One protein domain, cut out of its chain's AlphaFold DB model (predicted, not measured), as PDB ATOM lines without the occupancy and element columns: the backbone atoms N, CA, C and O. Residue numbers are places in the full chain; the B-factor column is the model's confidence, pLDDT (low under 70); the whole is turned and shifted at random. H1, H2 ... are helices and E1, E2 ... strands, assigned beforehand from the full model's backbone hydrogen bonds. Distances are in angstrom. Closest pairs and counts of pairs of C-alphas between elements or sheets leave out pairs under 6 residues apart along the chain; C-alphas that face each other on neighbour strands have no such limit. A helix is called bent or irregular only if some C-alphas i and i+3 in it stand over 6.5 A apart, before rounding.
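AT A GLANCE: This is residues 248 to 391 of the 396 residues of the protein "HTH cro/C1-type domain-containing protein" of Clostridiales bacterium (UniProt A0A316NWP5). A twisted wall of seven antiparallel strands is covered over one face by a long bent helix, H2, whose first arm lies over E5 and E6 and whose second arm lies over E1, E2 and E3. A shorter helix, H1, crosses the sheet at the ends of E2 and E3. The printed part has 144 residues with two named helices and seven named strands, in the order H1 E1 E2 E3 E4 E5 E6 E7 H2, and the sheet has the strands in that same order, E1 to E7. The class is mixed, helices and strands, in two layers, with the helices on one face of the sheet. The whole is compact, with a radius of gyration of the C-alphas of 15.4 A, and spans 45 by 33 by 27 A.

HOW THE PARTS SIT: H1, residues 248 to 258, is on the sheet at a height of 8.1 A over it. It lies over E2, residues 277 to 283, and runs across the strands at 82 degrees on the local plane; the closest C-alphas of the two, those of Ser 252 and Cys 283, are 5.9 A apart. E1, residues 269 to 273, is an edge strand and forms a hairpin with E2, with N 270 and O 281 2.9 A apart. E3, residues 290 to 296, is the antiparallel neighbour of E2 and forms a hairpin with it, with N 280 and O 293 within hydrogen-bond range at 2.8 A. E4, residues 302 to 307, pairs with E3 through N 292 and O 305 at 2.9 A. E5, residues 312 to 318, pairs with E4 through N 304 and O 316 at 2.8 A. E6, residues 322 to 329, pairs with E5 through N 315 and O 326 at 2.8 A. E7, residues 343 to 346, is the other edge strand, with N 323 and O 345 at 2.9 A from E6 to E7. The seven strands make a meander, each the antiparallel neighbour of the one before. H2, residues 356 to 383, was assigned as one helix by its hydrogen bonds but is bent: C-alphas 365 and 368 are 7.3 A apart, and its arms H2a, residues 356 to 365, and H2b, residues 368 to 383, stand at a steep tilt of 39 degrees. H2b is itself irregular, with C-alphas 377 and 380 6.9 A apart. The arms are on the same face of the sheet. H2a, at a height of 9.9 A over the sheet, runs across the strands at 71 degrees to E5 on the local plane, and the closest C-alphas of these two, those of Tyr 317 and Met 363, are 6.5 A apart; it is over E6 only just, with 3 of its C-alphas falling on it. H2b, at a height of 9.0 A, runs slantwise to the strands at 56 degrees to E1 on the local plane, and the closest C-alphas of these two, those of His 272 and Lys 377, are 6.9 A apart; it is over E2 only just, with 3 of its C-alphas falling on it. H1 and H2b are close but not clearly touching, with the C-alphas of Leu 251 and Val 383 7.1 A apart, while H1 and H2a are apart. Every O i to N i+4 pair is within hydrogen-bond range in H1 and H2a, and 9 of 12 are in H2b.

IN THESE COORDINATES: H1 begins at C-alpha 248, (102.051, 186.892, 96.925), and is 15.4 A long. E1 is 12.2 A long, E2 and E3 19.9 A each, E4 16.4 A, E5 20.0 A, E6 23.0 A and E7 10.6 A. E6 begins at C-alpha 322, (93.398, 190.973, 126.243). H2a is 14.2 A long and H2b 20.1 A, ending at C-alpha 383, (106.062, 197.057, 95.053).

THE WHOLE: The two C-alphas farthest apart, those of Thr 257 and Gly 351, are 45.7 A apart. The printed part has no cut. The link from E6 to E7, residues 330 to 342, is long. The mean pLDDT of the printed part is 90.6, and residues 263 to 266 and 348 to 354 are under 70.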
ATOM      1  N   TYR A 248     101.660 187.600  95.705       95.62
ATOM      2  CA  TYR A 248     102.051 186.892  96.925       95.62
ATOM      3  C   TYR A 248     103.542 186.506  96.937       95.62
ATOM      4  O   TYR A 248     104.314 186.913  97.811       95.62
ATOM      5  N   TYR A 249     103.975 185.740  95.931       95.44
ATOM      6  CA  TYR A 249     105.359 185.279  95.853       95.44
ATOM      7  C   TYR A 249     106.318 186.420  95.520       95.44
ATOM      8  O   TYR A 249     107.442 186.440  96.019       95.44
ATOM      9  N   SER A 250     105.876 187.387  94.718       95.69
ATOM     10  CA  SER A 250     106.664 188.558  94.351       95.69
ATOM     11  C   SER A 250     106.933 189.476  95.538       95.69
ATOM     12  O   SER A 250     108.074 189.905  95.702       95.69
ATOM     13  N   LEU A 251     105.946 189.718  96.411       95.75
ATOM     14  CA  LEU A 251     106.152 190.464  97.656       95.75
ATOM     15  C   LEU A 251     107.156 189.746  98.564       95.75
ATOM     16  O   LEU A 251     108.134 190.354  98.993       95.75
ATOM     17  N   SER A 252     106.962 188.444  98.787       93.94
ATOM     18  CA  SER A 252     107.862 187.637  99.622       93.94
ATOM     19  C   SER A 252     109.298 187.647  99.089       93.94
ATOM     20  O   SER A 252     110.249 187.907  99.826       93.94
ATOM     21  N   ALA A 253     109.470 187.430  97.782       93.31
ATOM     22  CA  ALA A 253     110.780 187.442  97.143       93.31
ATOM     23  C   ALA A 253     111.433 188.824  97.233       93.31
ATOM     24  O   ALA A 253     112.646 188.928  97.413       93.31
ATOM     25  N   TRP A 254     110.648 189.890  97.112       94.38
ATOM     26  CA  TRP A 254     111.149 191.252  97.202       94.38
ATOM     27  C   TRP A 254     111.620 191.588  98.613       94.38
ATOM     28  O   TRP A 254     112.746 192.054  98.762       94.38
ATOM     29  N   VAL A 255     110.830 191.263  99.642       92.25
ATOM     30  CA  VAL A 255     111.201 191.462 101.052       92.25
ATOM     31  C   VAL A 255     112.518 190.747 101.369       92.25
ATOM     32  O   VAL A 255     113.453 191.379 101.846       92.25
ATOM     33  N   VAL A 256     112.639 189.464 101.015       87.56
ATOM     34  CA  VAL A 256     113.826 188.647 101.335       87.56
ATOM     35  C   VAL A 256     115.073 189.062 100.537       87.56
ATOM     36  O   VAL A 256     116.198 188.841 100.980       87.56
ATOM     37  N   THR A 257     114.917 189.656  99.346       87.50
ATOM     38  CA  THR A 257     116.067 189.957  98.466       87.50
ATOM     39  C   THR A 257     116.470 191.423  98.399       87.50
ATOM     40  O   THR A 257     117.632 191.706  98.101       87.50
ATOM     41  N   GLN A 258     115.532 192.352  98.597       85.12
ATOM     42  CA  GLN A 258     115.775 193.788  98.430       85.12
ATOM     43  C   GLN A 258     115.945 194.518  99.759       85.12
ATOM     44  O   GLN A 258     116.560 195.583  99.776       85.12
ATOM     45  N   ILE A 259     115.445 193.955 100.858       86.00
ATOM     46  CA  ILE A 259     115.553 194.563 102.181       86.00
ATOM     47  C   ILE A 259     116.747 193.938 102.906       86.00
ATOM     48  O   ILE A 259     116.860 192.713 102.951       86.00
ATOM     49  N   PRO A 260     117.674 194.735 103.458       80.94
ATOM     50  CA  PRO A 260     118.732 194.195 104.300       80.94
ATOM     51  C   PRO A 260     118.147 193.645 105.617       80.94
ATOM     52  O   PRO A 260     117.161 194.190 106.115       80.94
ATOM     53  N   PRO A 261     118.722 192.572 106.192       76.25
ATOM     54  CA  PRO A 261     118.342 192.129 107.531       76.25
ATOM     55  C   PRO A 261     118.578 193.242 108.555       76.25
ATOM     56  O   PRO A 261     119.545 193.993 108.439       76.25
ATOM     57  N   ASP A 262     117.708 193.323 109.557       71.94
ATOM     58  CA  ASP A 262     117.923 194.177 110.726       71.94
ATOM     59  C   ASP A 262     119.017 193.588 111.632       71.94
ATOM     60  O   ASP A 262     119.054 192.375 111.853       71.94
ATOM     61  N   ASP A 263     119.861 194.445 112.202       64.12
ATOM     62  CA  ASP A 263     120.957 194.076 113.104       64.12
ATOM     63  C   ASP A 263     120.450 193.397 114.390       64.12
ATOM     64  O   ASP A 263     121.160 192.593 114.994       64.12
ATOM     65  N   ILE A 264     119.218 193.709 114.816       66.25
ATOM     66  CA  ILE A 264     118.651 193.233 116.089       66.25
ATOM     67  C   ILE A 264     118.032 191.836 115.956       66.25
ATOM     68  O   ILE A 264     118.226 190.978 116.816       66.25
ATOM     69  N   HIS A 265     117.247 191.607 114.902       64.38
ATOM     70  CA  HIS A 265     116.455 190.381 114.750       64.38
ATOM     71  C   HIS A 265     116.988 189.440 113.668       64.38
ATOM     72  O   HIS A 265     116.599 188.276 113.636       64.38
ATOM     73  N   GLY A 266     117.857 189.922 112.774       65.75
ATOM     74  CA  GLY A 266     118.380 189.154 111.644       65.75
ATOM     75  C   GLY A 266     117.375 188.914 110.511       65.75
ATOM     76  O   GLY A 266     117.745 188.320 109.500       65.75
ATOM     77  N   TYR A 267     116.128 189.380 110.641       71.69
ATOM     78  CA  TYR A 267     115.076 189.217 109.632       71.69
ATOM     79  C   TYR A 267     114.932 190.458 108.746       71.69
ATOM     80  O   TYR A 267     115.161 191.589 109.184       71.69
ATOM     81  N   GLN A 268     114.519 190.247 107.493       81.19
ATOM     82  CA  GLN A 268     114.169 191.323 106.567       81.19
ATOM     83  C   GLN A 268     112.761 191.842 106.868       81.19
ATOM     84  O   GLN A 268     111.785 191.093 106.814       81.19
ATOM     85  N   MET A 269     112.652 193.137 107.170       89.06
ATOM     86  CA  MET A 269     111.381 193.778 107.516       89.06
ATOM     87  C   MET A 269     111.248 195.104 106.773       89.06
ATOM     88  O   MET A 269     112.071 196.002 106.950       89.06
ATOM     89  N   LEU A 270     110.194 195.254 105.971       92.31
ATOM     90  CA  LEU A 270     109.834 196.553 105.413       92.31
ATOM     91  C   LEU A 270     109.116 197.348 106.496       92.31
ATOM     92  O   LEU A 270     108.055 196.914 106.931       92.31
ATOM     93  N   LYS A 271     109.676 198.476 106.933       93.75
ATOM     94  CA  LYS A 271     109.181 199.229 108.094       93.75
ATOM     95  C   LYS A 271     108.674 200.616 107.705       93.75
ATOM     96  O   LYS A 271     109.251 201.281 106.848       93.75
ATOM     97  N   HIS A 272     107.634 201.071 108.390       95.00
ATOM     98  CA  HIS A 272     107.141 202.441 108.376       95.00
ATOM     99  C   HIS A 272     106.802 202.839 109.810       95.00
ATOM    100  O   HIS A 272     106.069 202.128 110.486       95.00
ATOM    101  N   ASN A 273     107.346 203.956 110.283       94.00
ATOM    102  CA  ASN A 273     107.089 204.463 111.628       94.00
ATOM    103  C   ASN A 273     106.327 205.788 111.535       94.00
ATOM    104  O   ASN A 273     106.670 206.632 110.702       94.00
ATOM    105  N   ASN A 274     105.327 205.972 112.388       89.00
ATOM    106  CA  ASN A 274     104.566 207.209 112.512       89.00
ATOM    107  C   ASN A 274     104.380 207.581 113.999       89.00
ATOM    108  O   ASN A 274     105.088 207.076 114.865       89.00
ATOM    109  N   GLN A 275     103.481 208.522 114.300       86.19
ATOM    110  CA  GLN A 275     103.202 208.914 115.689       86.19
ATOM    111  C   GLN A 275     102.457 207.824 116.477       86.19
ATOM    112  O   GLN A 275     102.602 207.759 117.695       86.19
ATOM    113  N   ASP A 276     101.693 206.975 115.787       84.75
ATOM    114  CA  ASP A 276     100.844 205.943 116.387       84.75
ATOM    115  C   ASP A 276     101.652 204.682 116.732       84.75
ATOM    116  O   ASP A 276     101.436 204.051 117.769       84.75
ATOM    117  N   GLY A 277     102.637 204.339 115.898       92.94
ATOM    118  CA  GLY A 277     103.523 203.211 116.127       92.94
ATOM    119  C   GLY A 277     104.296 202.751 114.893       92.94
ATOM    120  O   GLY A 277     104.440 203.450 113.885       92.94
ATOM    121  N   LEU A 278     104.813 201.529 114.989       94.81
ATOM    122  CA  LEU A 278     105.620 200.885 113.967       94.81
ATOM    123  C   LEU A 278     104.771 199.905 113.155       94.81
ATOM    124  O   LEU A 278     104.234 198.941 113.687       94.81
ATOM    125  N   TYR A 279     104.735 200.105 111.845       96.50
ATOM    126  CA  TYR A 279     104.126 199.206 110.874       96.50
ATOM    127  C   TYR A 279     105.216 198.458 110.129       96.50
ATOM    128  O   TYR A 279     106.221 199.051 109.726       96.50
ATOM    129  N   TYR A 280     105.016 197.169 109.891       95.19
ATOM    130  CA  TYR A 280     105.944 196.415 109.074       95.19
ATOM    131  C   TYR A 280     105.341 195.229 108.339       95.19
ATOM    132  O   TYR A 280     104.343 194.636 108.746       95.19
ATOM    133  N   ILE A 281     106.016 194.878 107.248       95.69
ATOM    134  CA  ILE A 281     105.818 193.645 106.497       95.69
ATOM    135  C   ILE A 281     107.059 192.789 106.693       95.69
ATOM    136  O   ILE A 281     108.180 193.263 106.497       95.69
ATOM    137  N   TRP A 282     106.863 191.526 107.040       91.19
ATOM    138  CA  TRP A 282     107.948 190.558 107.097       91.19
ATOM    139  C   TRP A 282     107.497 189.205 106.554       91.19
ATOM    140  O   TRP A 282     106.302 188.911 106.468       91.19
ATOM    141  N   CYS A 283     108.467 188.418 106.101       88.25
ATOM    142  CA  CYS A 283     108.263 187.126 105.458       88.25
ATOM    143  C   CYS A 283     109.360 186.169 105.928       88.25
ATOM    144  O   CYS A 283     110.506 186.586 106.114       88.25
ATOM    145  N   TRP A 284     109.032 184.889 106.069       78.88
ATOM    146  CA  TRP A 284     110.044 183.852 106.265       78.88
ATOM    147  C   TRP A 284     110.786 183.546 104.956       78.88
ATOM    148  O   TRP A 284     110.232 183.681 103.864       78.88
ATOM    149  N   GLU A 285     112.034 183.074 105.053       77.56
ATOM    150  CA  GLU A 285     112.844 182.687 103.883       77.56
ATOM    151  C   GLU A 285     112.217 181.551 103.060       77.56
ATOM    152  O   GLU A 285     112.470 181.430 101.861       77.56
ATOM    153  N   ASP A 286     111.386 180.716 103.690       82.69
ATOM    154  CA  ASP A 286     110.654 179.638 103.024       82.69
ATOM    155  C   ASP A 286     109.406 180.123 102.264       82.69
ATOM    156  O   ASP A 286     108.749 179.316 101.604       82.69
ATOM    157  N   MET A 287     109.117 181.434 102.309       83.50
ATOM    158  CA  MET A 287     108.017 182.116 101.618       83.50
ATOM    159  C   MET A 287     106.636 181.507 101.918       83.50
ATOM    160  O   MET A 287     105.737 181.561 101.073       83.50
ATOM    161  N   ARG A 288     106.471 180.886 103.098       88.31
ATOM    162  CA  ARG A 288     105.218 180.216 103.471       88.31
ATOM    163  C   ARG A 288     104.107 181.171 103.821       88.31
ATOM    164  O   ARG A 288     103.012 180.962 103.313       88.31
ATOM    165  N   ASP A 289     104.430 182.202 104.596       92.31
ATOM    166  CA  ASP A 289     103.477 183.180 105.106       92.31
ATOM    167  C   ASP A 289     104.057 184.595 105.025       92.31
ATOM    168  O   ASP A 289     105.258 184.817 105.234       92.31
ATOM    169  N   ILE A 290     103.176 185.558 104.768       95.38
ATOM    170  CA  ILE A 290     103.449 186.994 104.855       95.38
ATOM    171  C   ILE A 290     102.729 187.523 106.084       95.38
ATOM    172  O   ILE A 290     101.557 187.224 106.301       95.38
ATOM    173  N   THR A 291     103.418 188.336 106.879       96.44
ATOM    174  CA  THR A 291     102.817 188.981 108.043       96.44
ATOM    175  C   THR A 291     102.873 190.489 107.896       96.44
ATOM    176  O   THR A 291     103.947 191.080 107.753       96.44
ATOM    177  N   PHE A 292     101.708 191.112 107.998       97.88
ATOM    178  CA  PHE A 292     101.578 192.533 108.273       97.88
ATOM    179  C   PHE A 292     101.431 192.715 109.772       97.88
ATOM    180  O   PHE A 292     100.660 191.993 110.407       97.88
ATOM    181  N   ARG A 293     102.142 193.679 110.344       96.44
ATOM    182  CA  ARG A 293     102.046 193.960 111.770       96.44
ATOM    183  C   ARG A 293     102.137 195.442 112.066       96.44
ATOM    184  O   ARG A 293     102.842 196.181 111.387       96.44
ATOM    185  N   TYR A 294     101.405 195.831 113.092       96.88
ATOM    186  CA  TYR A 294     101.482 197.101 113.779       96.88
ATOM    187  C   TYR A 294     101.856 196.847 115.238       96.88
ATOM    188  O   TYR A 294     101.327 195.929 115.870       96.88
ATOM    189  N   GLU A 295     102.765 197.667 115.750       95.25
ATOM    190  CA  GLU A 295     103.149 197.738 117.155       95.25
ATOM    191  C   GLU A 295     102.941 199.175 117.622       95.25
ATOM    192  O   GLU A 295     103.556 200.097 117.083       95.25
ATOM    193  N   GLY A 296     102.068 199.376 118.608       93.12
ATOM    194  CA  GLY A 296     101.784 200.707 119.137       93.12
ATOM    195  C   GLY A 296     103.010 201.338 119.797       93.12
ATOM    196  O   GLY A 296     103.889 200.637 120.297       93.12
ATOM    197  N   ALA A 297     103.054 202.670 119.854       87.38
ATOM    198  CA  ALA A 297     104.208 203.432 120.351       87.38
ATOM    199  C   ALA A 297     104.693 203.042 121.766       87.38
ATOM    200  O   ALA A 297     105.867 203.216 122.086       87.38
ATOM    201  N   GLN A 298     103.808 202.507 122.615       83.56
ATOM    202  CA  GLN A 298     104.138 202.040 123.971       83.56
ATOM    203  C   GLN A 298     104.455 200.535 124.057       83.56
ATOM    204  O   GLN A 298     104.679 200.032 125.152       83.56
ATOM    205  N   ALA A 299     104.463 199.810 122.933       77.12
ATOM    206  CA  ALA A 299     104.660 198.357 122.853       77.12
ATOM    207  C   ALA A 299     103.686 197.522 123.721       77.12
ATOM    208  O   ALA A 299     103.965 196.378 124.073       77.12
ATOM    209  N   GLU A 300     102.522 198.079 124.066       85.12
ATOM    210  CA  GLU A 300     101.444 197.366 124.770       85.12
ATOM    211  C   GLU A 300     100.315 196.920 123.827       85.12
ATOM    212  O   GLU A 300      99.412 196.192 124.244       85.12
ATOM    213  N   GLU A 301     100.373 197.340 122.561       92.94
ATOM    214  CA  GLU A 301      99.354 197.082 121.548       92.94
ATOM    215  C   GLU A 301      99.976 196.475 120.288       92.94
ATOM    216  O   GLU A 301     100.973 196.982 119.771       92.94
ATOM    217  N   TYR A 302      99.364 195.404 119.789       95.12
ATOM    218  CA  TYR A 302      99.795 194.676 118.605       95.12
ATOM    219  C   TYR A 302      98.590 194.300 117.755       95.12
ATOM    220  O   TYR A 302      97.655 193.672 118.249       95.12
ATOM    221  N   LEU A 303      98.649 194.596 116.461       97.62
ATOM    222  CA  LEU A 303      97.694 194.098 115.475       97.62
ATOM    223  C   LEU A 303      98.471 193.427 114.352       97.62
ATOM    224  O   LEU A 303      99.440 193.989 113.845       97.62
ATOM    225  N   SER A 304      98.078 192.221 113.961       98.06
ATOM    226  CA  SER A 304      98.727 191.531 112.852       98.06
ATOM    227  C   SER A 304      97.773 190.723 111.997       98.06
ATOM    228  O   SER A 304      96.780 190.185 112.485       98.06
ATOM    229  N   VAL A 305      98.138 190.626 110.722       98.38
ATOM    230  CA  VAL A 305      97.469 189.843 109.688       98.38
ATOM    231  C   VAL A 305      98.526 188.948 109.063       98.38
ATOM    232  O   VAL A 305      99.426 189.437 108.379       98.38
ATOM    233  N   THR A 306      98.439 187.648 109.326       97.75
ATOM    234  CA  THR A 306      99.359 186.635 108.791       97.75
ATOM    235  C   THR A 306      98.621 185.787 107.777       97.75
ATOM    236  O   THR A 306      97.524 185.315 108.067       97.75
ATOM    237  N   PHE A 307      99.172 185.602 106.584       97.06
ATOM    238  CA  PHE A 307      98.457 184.915 105.516       97.06
ATOM    239  C   PHE A 307      99.372 184.173 104.555       97.06
ATOM    240  O   PHE A 307     100.468 184.634 104.229       97.06
ATOM    241  N   GLY A 308      98.842 183.065 104.042       93.75
ATOM    242  CA  GLY A 308      99.415 182.315 102.941       93.75
ATOM    243  C   GLY A 308      98.782 182.673 101.590       93.75
ATOM    244  O   GLY A 308      98.032 183.647 101.411       93.75
ATOM    245  N   ASN A 309      99.062 181.826 100.601       92.38
ATOM    246  CA  ASN A 309      98.471 181.919  99.264       92.38
ATOM    247  C   ASN A 309      97.149 181.130  99.115       92.38
ATOM    248  O   ASN A 309      96.654 180.963  98.004       92.38
ATOM    249  N   ASP A 310      96.585 180.626 100.208       92.44
ATOM    250  CA  ASP A 310      95.393 179.764 100.247       92.44
ATOM    251  C   ASP A 310      94.060 180.532 100.324       92.44
ATOM    252  O   ASP A 310      92.993 179.943 100.169       92.44
ATOM    253  N   GLY A 311      94.109 181.852 100.525       92.69
ATOM    254  CA  GLY A 311      92.912 182.689 100.637       92.69
ATOM    255  C   GLY A 311      92.475 182.962 102.076       92.69
ATOM    256  O   GLY A 311      91.596 183.803 102.276       92.69
ATOM    257  N   MET A 312      93.113 182.327 103.058       95.75
ATOM    258  CA  MET A 312      92.861 182.532 104.481       95.75
ATOM    259  C   MET A 312      93.911 183.466 105.087       95.75
ATOM    260  O   MET A 312      94.993 183.682 104.533       95.75
ATOM    261  N   CYS A 313      93.570 184.065 106.219       97.12
ATOM    262  CA  CYS A 313      94.497 184.809 107.047       97.12
ATOM    263  C   CYS A 313      94.141 184.663 108.523       97.12
ATOM    264  O   CYS A 313      92.971 184.658 108.900       97.12
ATOM    265  N   GLN A 314      95.169 184.626 109.355       98.06
ATOM    266  CA  GLN A 314      95.047 184.771 110.789       98.06
ATOM    267  C   GLN A 314      95.128 186.251 111.152       98.06
ATOM    268  O   GLN A 314      96.121 186.925 110.863       98.06
ATOM    269  N   LEU A 315      94.096 186.740 111.825       98.12
ATOM    270  CA  LEU A 315      94.085 188.026 112.492       98.12
ATOM    271  C   LEU A 315      94.416 187.810 113.963       98.12
ATOM    272  O   LEU A 315      93.811 186.968 114.623       98.12
ATOM    273  N   ALA A 316      95.357 188.585 114.485       98.00
ATOM    274  CA  ALA A 316      95.671 188.591 115.904       98.00
ATOM    275  C   ALA A 316      95.724 190.028 116.406       98.00
ATOM    276  O   ALA A 316      96.426 190.862 115.827       98.00
ATOM    277  N   TYR A 317      95.005 190.291 117.491       97.38
ATOM    278  CA  TYR A 317      95.010 191.572 118.179       97.38
ATOM    279  C   TYR A 317      95.381 191.364 119.642       97.38
ATOM    280  O   TYR A 317      94.979 190.390 120.281       97.38
ATOM    281  N   THR A 318      96.202 192.251 120.178       94.94
ATOM    282  CA  THR A 318      96.550 192.301 121.593       94.94
ATOM    283  C   THR A 318      96.553 193.748 122.022       94.94
ATOM    284  O   THR A 318      97.219 194.568 121.402       94.94
ATOM    285  N   ASN A 319      95.857 194.037 123.110       92.19
ATOM    286  CA  ASN A 319      95.962 195.303 123.811       92.19
ATOM    287  C   ASN A 319      96.456 195.048 125.245       92.19
ATOM    288  O   ASN A 319      96.851 193.937 125.622       92.19
ATOM    289  N   ARG A 320      96.414 196.087 126.078       87.69
ATOM    290  CA  ARG A 320      96.847 196.016 127.478       87.69
ATOM    291  C   ARG A 320      96.099 194.964 128.312       87.69
ATOM    292  O   ARG A 320      96.640 194.485 129.314       87.69
ATOM    293  N   TYR A 321      94.877 194.609 127.923       87.88
ATOM    294  CA  TYR A 321      93.952 193.814 128.731       87.88
ATOM    295  C   TYR A 321      93.710 192.415 128.182       87.88
ATOM    296  O   TYR A 321      93.446 191.504 128.962       87.88
ATOM    297  N   ALA A 322      93.794 192.221 126.870       91.75
ATOM    298  CA  ALA A 322      93.398 190.973 126.243       91.75
ATOM    299  C   ALA A 322      94.180 190.683 124.961       91.75
ATOM    300  O   ALA A 322      94.760 191.568 124.330       91.75
ATOM    301  N   THR A 323      94.151 189.412 124.577       94.44
ATOM    302  CA  THR A 323      94.628 188.909 123.293       94.44
ATOM    303  C   THR A 323      93.516 188.093 122.650       94.44
ATOM    304  O   THR A 323      92.890 187.263 123.313       94.44
ATOM    305  N   GLY A 324      93.298 188.307 121.357       95.88
ATOM    306  CA  GLY A 324      92.334 187.572 120.551       95.88
ATOM    307  C   GLY A 324      92.926 187.173 119.207       95.88
ATOM    308  O   GLY A 324      93.745 187.900 118.639       95.88
ATOM    309  N   VAL A 325      92.519 186.005 118.717       97.81
ATOM    310  CA  VAL A 325      92.949 185.446 117.433       97.81
ATOM    311  C   VAL A 325      91.736 184.895 116.693       97.81
ATOM    312  O   VAL A 325      90.868 184.281 117.313       97.81
ATOM    313  N   ALA A 326      91.696 185.115 115.382       97.88
ATOM    314  CA  ALA A 326      90.673 184.593 114.487       97.88
ATOM    315  C   ALA A 326      91.269 184.230 113.123       97.88
ATOM    316  O   ALA A 326      92.097 184.967 112.587       97.88
ATOM    317  N   GLU A 327      90.818 183.134 112.534       97.94
ATOM    318  CA  GLU A 327      91.084 182.750 111.158       97.94
ATOM    319  C   GLU A 327      89.907 183.160 110.270       97.94
ATOM    320  O   GLU A 327      88.761 182.765 110.473       97.94
ATOM    321  N   VAL A 328      90.183 183.983 109.260       97.38
ATOM    322  CA  VAL A 328      89.159 184.525 108.363       97.38
ATOM    323  C   VAL A 328      89.621 184.476 106.914       97.38
ATOM    324  O   VAL A 328      90.807 184.354 106.608       97.38
ATOM    325  N   LYS A 329      88.679 184.602 105.979       97.56
ATOM    326  CA  LYS A 329      89.011 184.764 104.558       97.56
ATOM    327  C   LYS A 329      89.615 186.144 104.324       97.56
ATOM    328  O   LYS A 329      89.020 187.139 104.731       97.56
ATOM    329  N   LYS A 330      90.700 186.226 103.548       96.88
ATOM    330  CA  LYS A 330      91.318 187.507 103.148       96.88
ATOM    331  C   LYS A 330      90.310 188.476 102.529       96.88
ATOM    332  O   LYS A 330      90.318 189.662 102.835       96.88
ATOM    333  N   SER A 331      89.399 187.961 101.704       97.00
ATOM    334  CA  SER A 331      88.371 188.759 101.028       97.00
ATOM    335  C   SER A 331      87.333 189.374 101.973       97.00
ATOM    336  O   SER A 331      86.628 190.296 101.579       97.00
ATOM    337  N   ALA A 332      87.203 188.841 103.191       96.75
ATOM    338  CA  ALA A 332      86.250 189.316 104.186       96.75
ATOM    339  C   ALA A 332      86.855 190.340 105.152       96.75
ATOM    340  O   ALA A 332      86.102 190.943 105.899       96.75
ATOM    341  N   VAL A 333      88.180 190.536 105.158       97.81
ATOM    342  CA  VAL A 333      88.840 191.447 106.102       97.81
ATOM    343  C   VAL A 333      88.426 192.889 105.819       97.81
ATOM    344  O   VAL A 333      88.786 193.448 104.783       97.81
ATOM    345  N   SER A 334      87.676 193.463 106.754       97.44
ATOM    346  CA  SER A 334      87.287 194.872 106.829       97.44
ATOM    347  C   SER A 334      86.741 195.175 108.225       97.44
ATOM    348  O   SER A 334      86.431 194.256 108.986       97.44
ATOM    349  N   SER A 335      86.549 196.453 108.562       97.19
ATOM    350  CA  SER A 335      85.841 196.842 109.798       97.19
ATOM    351  C   SER A 335      84.384 196.358 109.852       97.19
ATOM    352  O   SER A 335      83.805 196.254 110.929       97.19
ATOM    353  N   SER A 336      83.785 196.039 108.701       95.56
ATOM    354  CA  SER A 336      82.395 195.586 108.572       95.56
ATOM    355  C   SER A 336      82.207 194.067 108.643       95.56
ATOM    356  O   SER A 336      81.081 193.583 108.498       95.56
ATOM    357  N   MET A 337      83.284 193.299 108.820       96.00
ATOM    358  CA  MET A 337      83.200 191.843 108.860       96.00
ATOM    359  C   MET A 337      82.526 191.342 110.141       96.00
ATOM    360  O   MET A 337      82.666 191.928 111.213       96.00
ATOM    361  N   GLN A 338      81.842 190.204 110.045       93.94
ATOM    362  CA  GLN A 338      81.419 189.463 111.231       93.94
ATOM    363  C   GLN A 338      82.612 188.659 111.740       93.94
ATOM    364  O   GLN A 338      83.054 187.722 111.073       93.94
ATOM    365  N   LEU A 339      83.157 189.063 112.887       94.69
ATOM    366  CA  LEU A 339      84.345 188.454 113.470       94.69
ATOM    367  C   LEU A 339      83.978 187.598 114.680       94.69
ATOM    368  O   LEU A 339      83.539 188.111 115.709       94.69
ATOM    369  N   GLU A 340      84.248 186.302 114.581       94.62
ATOM    370  CA  GLU A 340      84.247 185.392 115.720       94.62
ATOM    371  C   GLU A 340      85.689 185.019 116.064       94.62
ATOM    372  O   GLU A 340      86.462 184.617 115.197       94.62
ATOM    373  N   LEU A 341      86.073 185.189 117.332       95.88
ATOM    374  CA  LEU A 341      87.410 184.814 117.794       95.88
ATOM    375  C   LEU A 341      87.480 183.311 118.067       95.88
ATOM    376  O   LEU A 341      86.735 182.824 118.927       95.88
ATOM    377  N   ASP A 342      88.437 182.636 117.430       96.12
ATOM    378  CA  ASP A 342      88.817 181.245 117.710       96.12
ATOM    379  C   ASP A 342      89.463 181.105 119.091       96.12
ATOM    380  O   ASP A 342      89.315 180.092 119.774       96.12
ATOM    381  N   SER A 343      90.195 182.138 119.514       95.44
ATOM    382  CA  SER A 343      90.846 182.197 120.817       95.44
ATOM    383  C   SER A 343      90.755 183.595 121.406       95.44
ATOM    384  O   SER A 343      90.935 184.594 120.710       95.44
ATOM    385  N   PHE A 344      90.487 183.665 122.708       94.31
ATOM    386  CA  PHE A 344      90.414 184.904 123.471       94.31
ATOM    387  C   PHE A 344      90.952 184.667 124.881       94.31
ATOM    388  O   PHE A 344      90.653 183.651 125.511       94.31
ATOM    389  N   SER A 345      91.775 185.580 125.383       90.50
ATOM    390  CA  SER A 345      92.385 185.469 126.707       90.50
ATOM    391  C   SER A 345      92.569 186.838 127.343       90.50
ATOM    392  O   SER A 345      93.090 187.758 126.717       90.50
ATOM    393  N   LEU A 346      92.187 186.949 128.615       89.00
ATOM    394  CA  LEU A 346      92.418 188.137 129.435       89.00
ATOM    395  C   LEU A 346      93.814 188.079 130.068       89.00
ATOM    396  O   LEU A 346      94.253 187.032 130.548       89.00
ATOM    397  N   ARG A 347      94.513 189.214 130.109       82.19
ATOM    398  CA  ARG A 347      95.796 189.367 130.803       82.19
ATOM    399  C   ARG A 347      95.542 189.571 132.300       82.19
ATOM    400  O   ARG A 347      94.909 190.539 132.711       82.19
ATOM    401  N   SER A 348      96.033 188.639 133.120       66.31
ATOM    402  CA  SER A 348      95.884 188.674 134.582       66.31
ATOM    403  C   SER A 348      96.514 189.937 135.191       66.31
ATOM    404  O   SER A 348      97.638 190.291 134.843       66.31
ATOM    405  N   GLY A 349      95.808 190.592 136.120       62.28
ATOM    406  CA  GLY A 349      96.343 191.686 136.946       62.28
ATOM    407  C   GLY A 349      95.885 193.103 136.584       62.28
ATOM    408  O   GLY A 349      96.048 194.000 137.406       62.28
ATOM    409  N   ASN A 350      95.250 193.309 135.428       55.88
ATOM    410  CA  ASN A 350      94.609 194.580 135.083       55.88
ATOM    411  C   ASN A 350      93.094 194.390 135.176       55.88
ATOM    412  O   ASN A 350      92.546 193.536 134.484       55.88
ATOM    413  N   GLY A 351      92.447 195.123 136.088       52.62
ATOM    414  CA  GLY A 351      91.022 194.994 136.396       52.62
ATOM    415  C   GLY A 351      90.158 194.856 135.143       52.62
ATOM    416  O   GLY A 351      90.375 195.548 134.151       52.62
ATOM    417  N   SER A 352      89.199 193.931 135.199       56.19
ATOM    418  CA  SER A 352      88.209 193.724 134.148       56.19
ATOM    419  C   SER A 352      87.571 195.055 133.779       56.19
ATOM    420  O   SER A 352      86.969 195.678 134.649       56.19
ATOM    421  N   ASN A 353      87.685 195.467 132.523       55.81
ATOM    422  CA  ASN A 353      86.648 196.249 131.860       55.81
ATOM    423  C   ASN A 353      86.869 196.170 130.354       55.81
ATOM    424  O   ASN A 353      87.544 196.994 129.747       55.81
ATOM    425  N   GLY A 354      86.317 195.106 129.792       63.06
ATOM    426  CA  GLY A 354      86.179 194.889 128.365       63.06
ATOM    427  C   GLY A 354      85.514 193.540 128.183       63.06
ATOM    428  O   GLY A 354      86.080 192.513 128.567       63.06
ATOM    429  N   SER A 355      84.281 193.544 127.693       84.81
ATOM    430  CA  SER A 355      83.636 192.324 127.221       84.81
ATOM    431  C   SER A 355      84.373 191.799 125.977       84.81
ATOM    432  O   SER A 355      85.195 192.502 125.380       84.81
ATOM    433  N   LYS A 356      84.125 190.542 125.581       90.25
ATOM    434  CA  LYS A 356      84.690 190.007 124.327       90.25
ATOM    435  C   LYS A 356      84.222 190.863 123.144       90.25
ATOM    436  O   LYS A 356      84.965 191.060 122.189       90.25
ATOM    437  N   GLU A 357      83.005 191.377 123.247       91.81
ATOM    438  CA  GLU A 357      82.333 192.228 122.279       91.81
ATOM    439  C   GLU A 357      83.048 193.578 122.142       91.81
ATOM    440  O   GLU A 357      83.424 193.934 121.028       91.81
ATOM    441  N   ASP A 358      83.348 194.261 123.255       91.69
ATOM    442  CA  ASP A 358      84.096 195.532 123.236       91.69
ATOM    443  C   ASP A 358      85.493 195.351 122.616       91.69
ATOM    444  O   ASP A 358      85.967 196.187 121.850       91.69
ATOM    445  N   PHE A 359      86.155 194.228 122.919       93.81
ATOM    446  CA  PHE A 359      87.463 193.900 122.348       93.81
ATOM    447  C   PHE A 359      87.398 193.692 120.828       93.81
ATOM    448  O   PHE A 359      88.281 194.146 120.096       93.81
ATOM    449  N   VAL A 360      86.363 192.999 120.341       95.75
ATOM    450  CA  VAL A 360      86.139 192.808 118.903       95.75
ATOM    451  C   VAL A 360      85.822 194.143 118.228       95.75
ATOM    452  O   VAL A 360      86.381 194.420 117.169       95.75
ATOM    453  N   GLU A 361      84.994 194.990 118.841       95.50
ATOM    454  CA  GLU A 361      84.685 196.330 118.328       95.50
ATOM    455  C   GLU A 361      85.949 197.196 118.209       95.50
ATOM    456  O   GLU A 361      86.187 197.806 117.166       95.50
ATOM    457  N   GLU A 362      86.818 197.183 119.225       95.25
ATOM    458  CA  GLU A 362      88.103 197.891 119.206       95.25
ATOM    459  C   GLU A 362      89.020 197.391 118.076       95.25
ATOM    460  O   GLU A 362      89.596 198.190 117.330       95.25
ATOM    461  N   MET A 363      89.133 196.068 117.916       95.81
ATOM    462  CA  MET A 363      89.919 195.448 116.847       95.81
ATOM    463  C   MET A 363      89.398 195.846 115.457       95.81
ATOM    464  O   MET A 363      90.183 196.242 114.589       95.81
ATOM    465  N   LEU A 364      88.081 195.767 115.242       97.19
ATOM    466  CA  LEU A 364      87.435 196.141 113.981       97.19
ATOM    467  C   LEU A 364      87.559 197.639 113.691       97.19
ATOM    468  O   LEU A 364      87.790 198.018 112.545       97.19
ATOM    469  N   GLY A 365      87.497 198.493 114.713       97.00
ATOM    470  CA  GLY A 365      87.699 199.937 114.570       97.00
ATOM    471  C   GLY A 365      89.101 200.319 114.078       97.00
ATOM    472  O   GLY A 365      89.285 201.393 113.506       97.00
ATOM    473  N   LYS A 366      90.094 199.437 114.257       95.50
ATOM    474  CA  LYS A 366      91.494 199.665 113.861       95.50
ATOM    475  C   LYS A 366      91.875 199.018 112.530       95.50
ATOM    476  O   LYS A 366      92.796 199.508 111.872       95.50
ATOM    477  N   ILE A 367      91.197 197.939 112.126       97.50
ATOM    478  CA  ILE A 367      91.639 197.083 111.013       97.50
ATOM    479  C   ILE A 367      91.795 197.855 109.695       97.50
ATOM    480  O   ILE A 367      92.811 197.703 109.023       97.50
ATOM    481  N   ASP A 368      90.860 198.745 109.351       97.81
ATOM    482  CA  ASP A 368      90.911 199.464 108.072       97.81
ATOM    483  C   ASP A 368      92.014 200.522 108.048       97.81
ATOM    484  O   ASP A 368      92.734 200.642 107.057       97.81
ATOM    485  N   GLY A 369      92.204 201.261 109.145       96.81
ATOM    486  CA  GLY A 369      93.311 202.214 109.268       96.81
ATOM    487  C   GLY A 369      94.670 201.516 109.188       96.81
ATOM    488  O   GLY A 369      95.583 201.986 108.502       96.81
ATOM    489  N   PHE A 370      94.780 200.347 109.824       97.44
ATOM    490  CA  PHE A 370      95.953 199.490 109.735       97.44
ATOM    491  C   PHE A 370      96.220 199.026 108.297       97.44
ATOM    492  O   PHE A 370      97.306 199.270 107.768       97.44
ATOM    493  N   MET A 371      95.230 198.418 107.643       98.00
ATOM    494  CA  MET A 371      95.361 197.889 106.284       98.00
ATOM    495  C   MET A 371      95.673 198.999 105.268       98.00
ATOM    496  O   MET A 371      96.610 198.861 104.482       98.00
ATOM    497  N   ASN A 372      94.992 200.146 105.339       97.38
ATOM    498  CA  ASN A 372      95.281 201.290 104.469       97.38
ATOM    499  C   ASN A 372      96.702 201.835 104.677       97.38
ATOM    500  O   ASN A 372      97.386 202.161 103.712       97.38
ATOM    501  N   THR A 373      97.204 201.854 105.916       97.38
ATOM    502  CA  THR A 373      98.596 202.254 106.184       97.38
ATOM    503  C   THR A 373      99.592 201.280 105.550       97.38
ATOM    504  O   THR A 373     100.544 201.717 104.900       97.38
ATOM    505  N   ILE A 374      99.360 199.965 105.669       97.69
ATOM    506  CA  ILE A 374     100.168 198.952 104.972       97.69
ATOM    507  C   ILE A 374     100.135 199.194 103.458       97.69
ATOM    508  O   ILE A 374     101.182 199.211 102.808       97.69
ATOM    509  N   GLN A 375      98.957 199.426 102.884       97.69
ATOM    510  CA  GLN A 375      98.817 199.656 101.452       97.69
ATOM    511  C   GLN A 375      99.575 200.901 100.978       97.69
ATOM    512  O   GLN A 375     100.423 200.812 100.087       97.69
ATOM    513  N   ASP A 376      99.292 202.047 101.587       97.12
ATOM    514  CA  ASP A 376      99.699 203.348 101.067       97.12
ATOM    515  C   ASP A 376     101.151 203.688 101.398       97.12
ATOM    516  O   ASP A 376     101.780 204.484 100.696       97.12
ATOM    517  N   LYS A 377     101.691 203.127 102.485       96.81
ATOM    518  CA  LYS A 377     103.043 203.450 102.970       96.81
ATOM    519  C   LYS A 377     104.056 202.352 102.700       96.81
ATOM    520  O   LYS A 377     105.233 202.659 102.526       96.81
ATOM    521  N   LEU A 378     103.622 201.094 102.659       96.44
ATOM    522  CA  LEU A 378     104.521 199.949 102.547       96.44
ATOM    523  C   LEU A 378     104.373 199.235 101.202       96.44
ATOM    524  O   LEU A 378     105.386 198.966 100.567       96.44
ATOM    525  N   LEU A 379     103.160 198.986 100.711       96.94
ATOM    526  CA  LEU A 379     102.970 198.257  99.455       96.94
ATOM    527  C   LEU A 379     103.134 199.153  98.218       96.94
ATOM    528  O   LEU A 379     104.148 199.060  97.523       96.94
ATOM    529  N   LEU A 380     102.181 200.047  97.944       95.50
ATOM    530  CA  LEU A 380     102.116 200.797  96.682       95.50
ATOM    531  C   LEU A 380     103.421 201.537  96.327       95.50
ATOM    532  O   LEU A 380     103.870 201.391  95.187       95.50
ATOM    533  N   PRO A 381     104.094 202.251  97.255       95.00
ATOM    534  CA  PRO A 381     105.321 202.979  96.926       95.00
ATOM    535  C   PRO A 381     106.519 202.078  96.599       95.00
ATOM    536  O   PRO A 381     107.451 202.524  95.934       95.00
ATOM    537  N   ASN A 382     106.522 200.832  97.084       93.00
ATOM    538  CA  ASN A 382     107.686 199.949  97.012       93.00
ATOM    539  C   ASN A 382     107.526 198.827  95.981       93.00
ATOM    540  O   ASN A 382     108.490 198.477  95.297       93.00
ATOM    541  N   VAL A 383     106.321 198.262  95.861       93.62
ATOM    542  CA  VAL A 383     106.062 197.057  95.053       93.62
ATOM    543  C   VAL A 383     105.082 197.268  93.901       93.62
ATOM    544  O   VAL A 383     104.934 196.372  93.078       93.62
ATOM    545  N   GLY A 384     104.424 198.430  93.816       91.62
ATOM    546  CA  GLY A 384     103.563 198.789  92.680       91.62
ATOM    547  C   GLY A 384     102.206 198.074  92.616       91.62
ATOM    548  O   GLY A 384     101.464 198.265  91.655       91.62
ATOM    549  N   PHE A 385     101.850 197.277  93.626       94.81
ATOM    550  CA  PHE A 385     100.524 196.673  93.789       94.81
ATOM    551  C   PHE A 385     100.038 196.793  95.236       94.81
ATOM    552  O   PHE A 385     100.846 196.962  96.148       94.81
ATOM    553  N   GLY A 386      98.721 196.732  95.434       96.56
ATOM    554  CA  GLY A 386      98.066 196.935  96.723       96.56
ATOM    555  C   GLY A 386      97.506 195.654  97.338       96.56
ATOM    556  O   GLY A 386      97.798 194.529  96.921       96.56
ATOM    557  N   LEU A 387      96.665 195.844  98.350       97.69
ATOM    558  CA  LEU A 387      96.040 194.770  99.119       97.69
ATOM    559  C   LEU A 387      95.057 193.943  98.286       97.69
ATOM    560  O   LEU A 387      94.973 192.722  98.458       97.69
ATOM    561  N   LYS A 388      94.375 194.577  97.328       96.81
ATOM    562  CA  LYS A 388      93.444 193.906  96.419       96.81
ATOM    563  C   LYS A 388      94.104 192.759  95.661       96.81
ATOM    564  O   LYS A 388      93.552 191.663  95.592       96.81
ATOM    565  N   GLN A 389      95.306 192.990  95.133       96.00
ATOM    566  CA  GLN A 389      96.081 191.984  94.407       96.00
ATOM    567  C   GLN A 389      96.503 190.815  95.315       96.00
ATOM    568  O   GLN A 389      96.673 189.699  94.834       96.00
ATOM    569  N   LEU A 390      96.617 191.030  96.629       96.44
ATOM    570  CA  LEU A 390      96.942 189.987  97.613       96.44
ATOM    571  C   LEU A 390      95.712 189.196  98.105       96.44
ATOM    572  O   LEU A 390      95.859 188.234  98.869       96.44
ATOM    573  N   GLY A 391      94.513 189.556  97.634       95.94
ATOM    574  CA  GLY A 391      93.249 188.883  97.938       95.94
ATOM    575  C   GLY A 391      92.384 189.580  98.989       95.94
ATOM    576  O   GLY A 391      91.347 189.034  99.360       95.94
TER     577      GLY A 391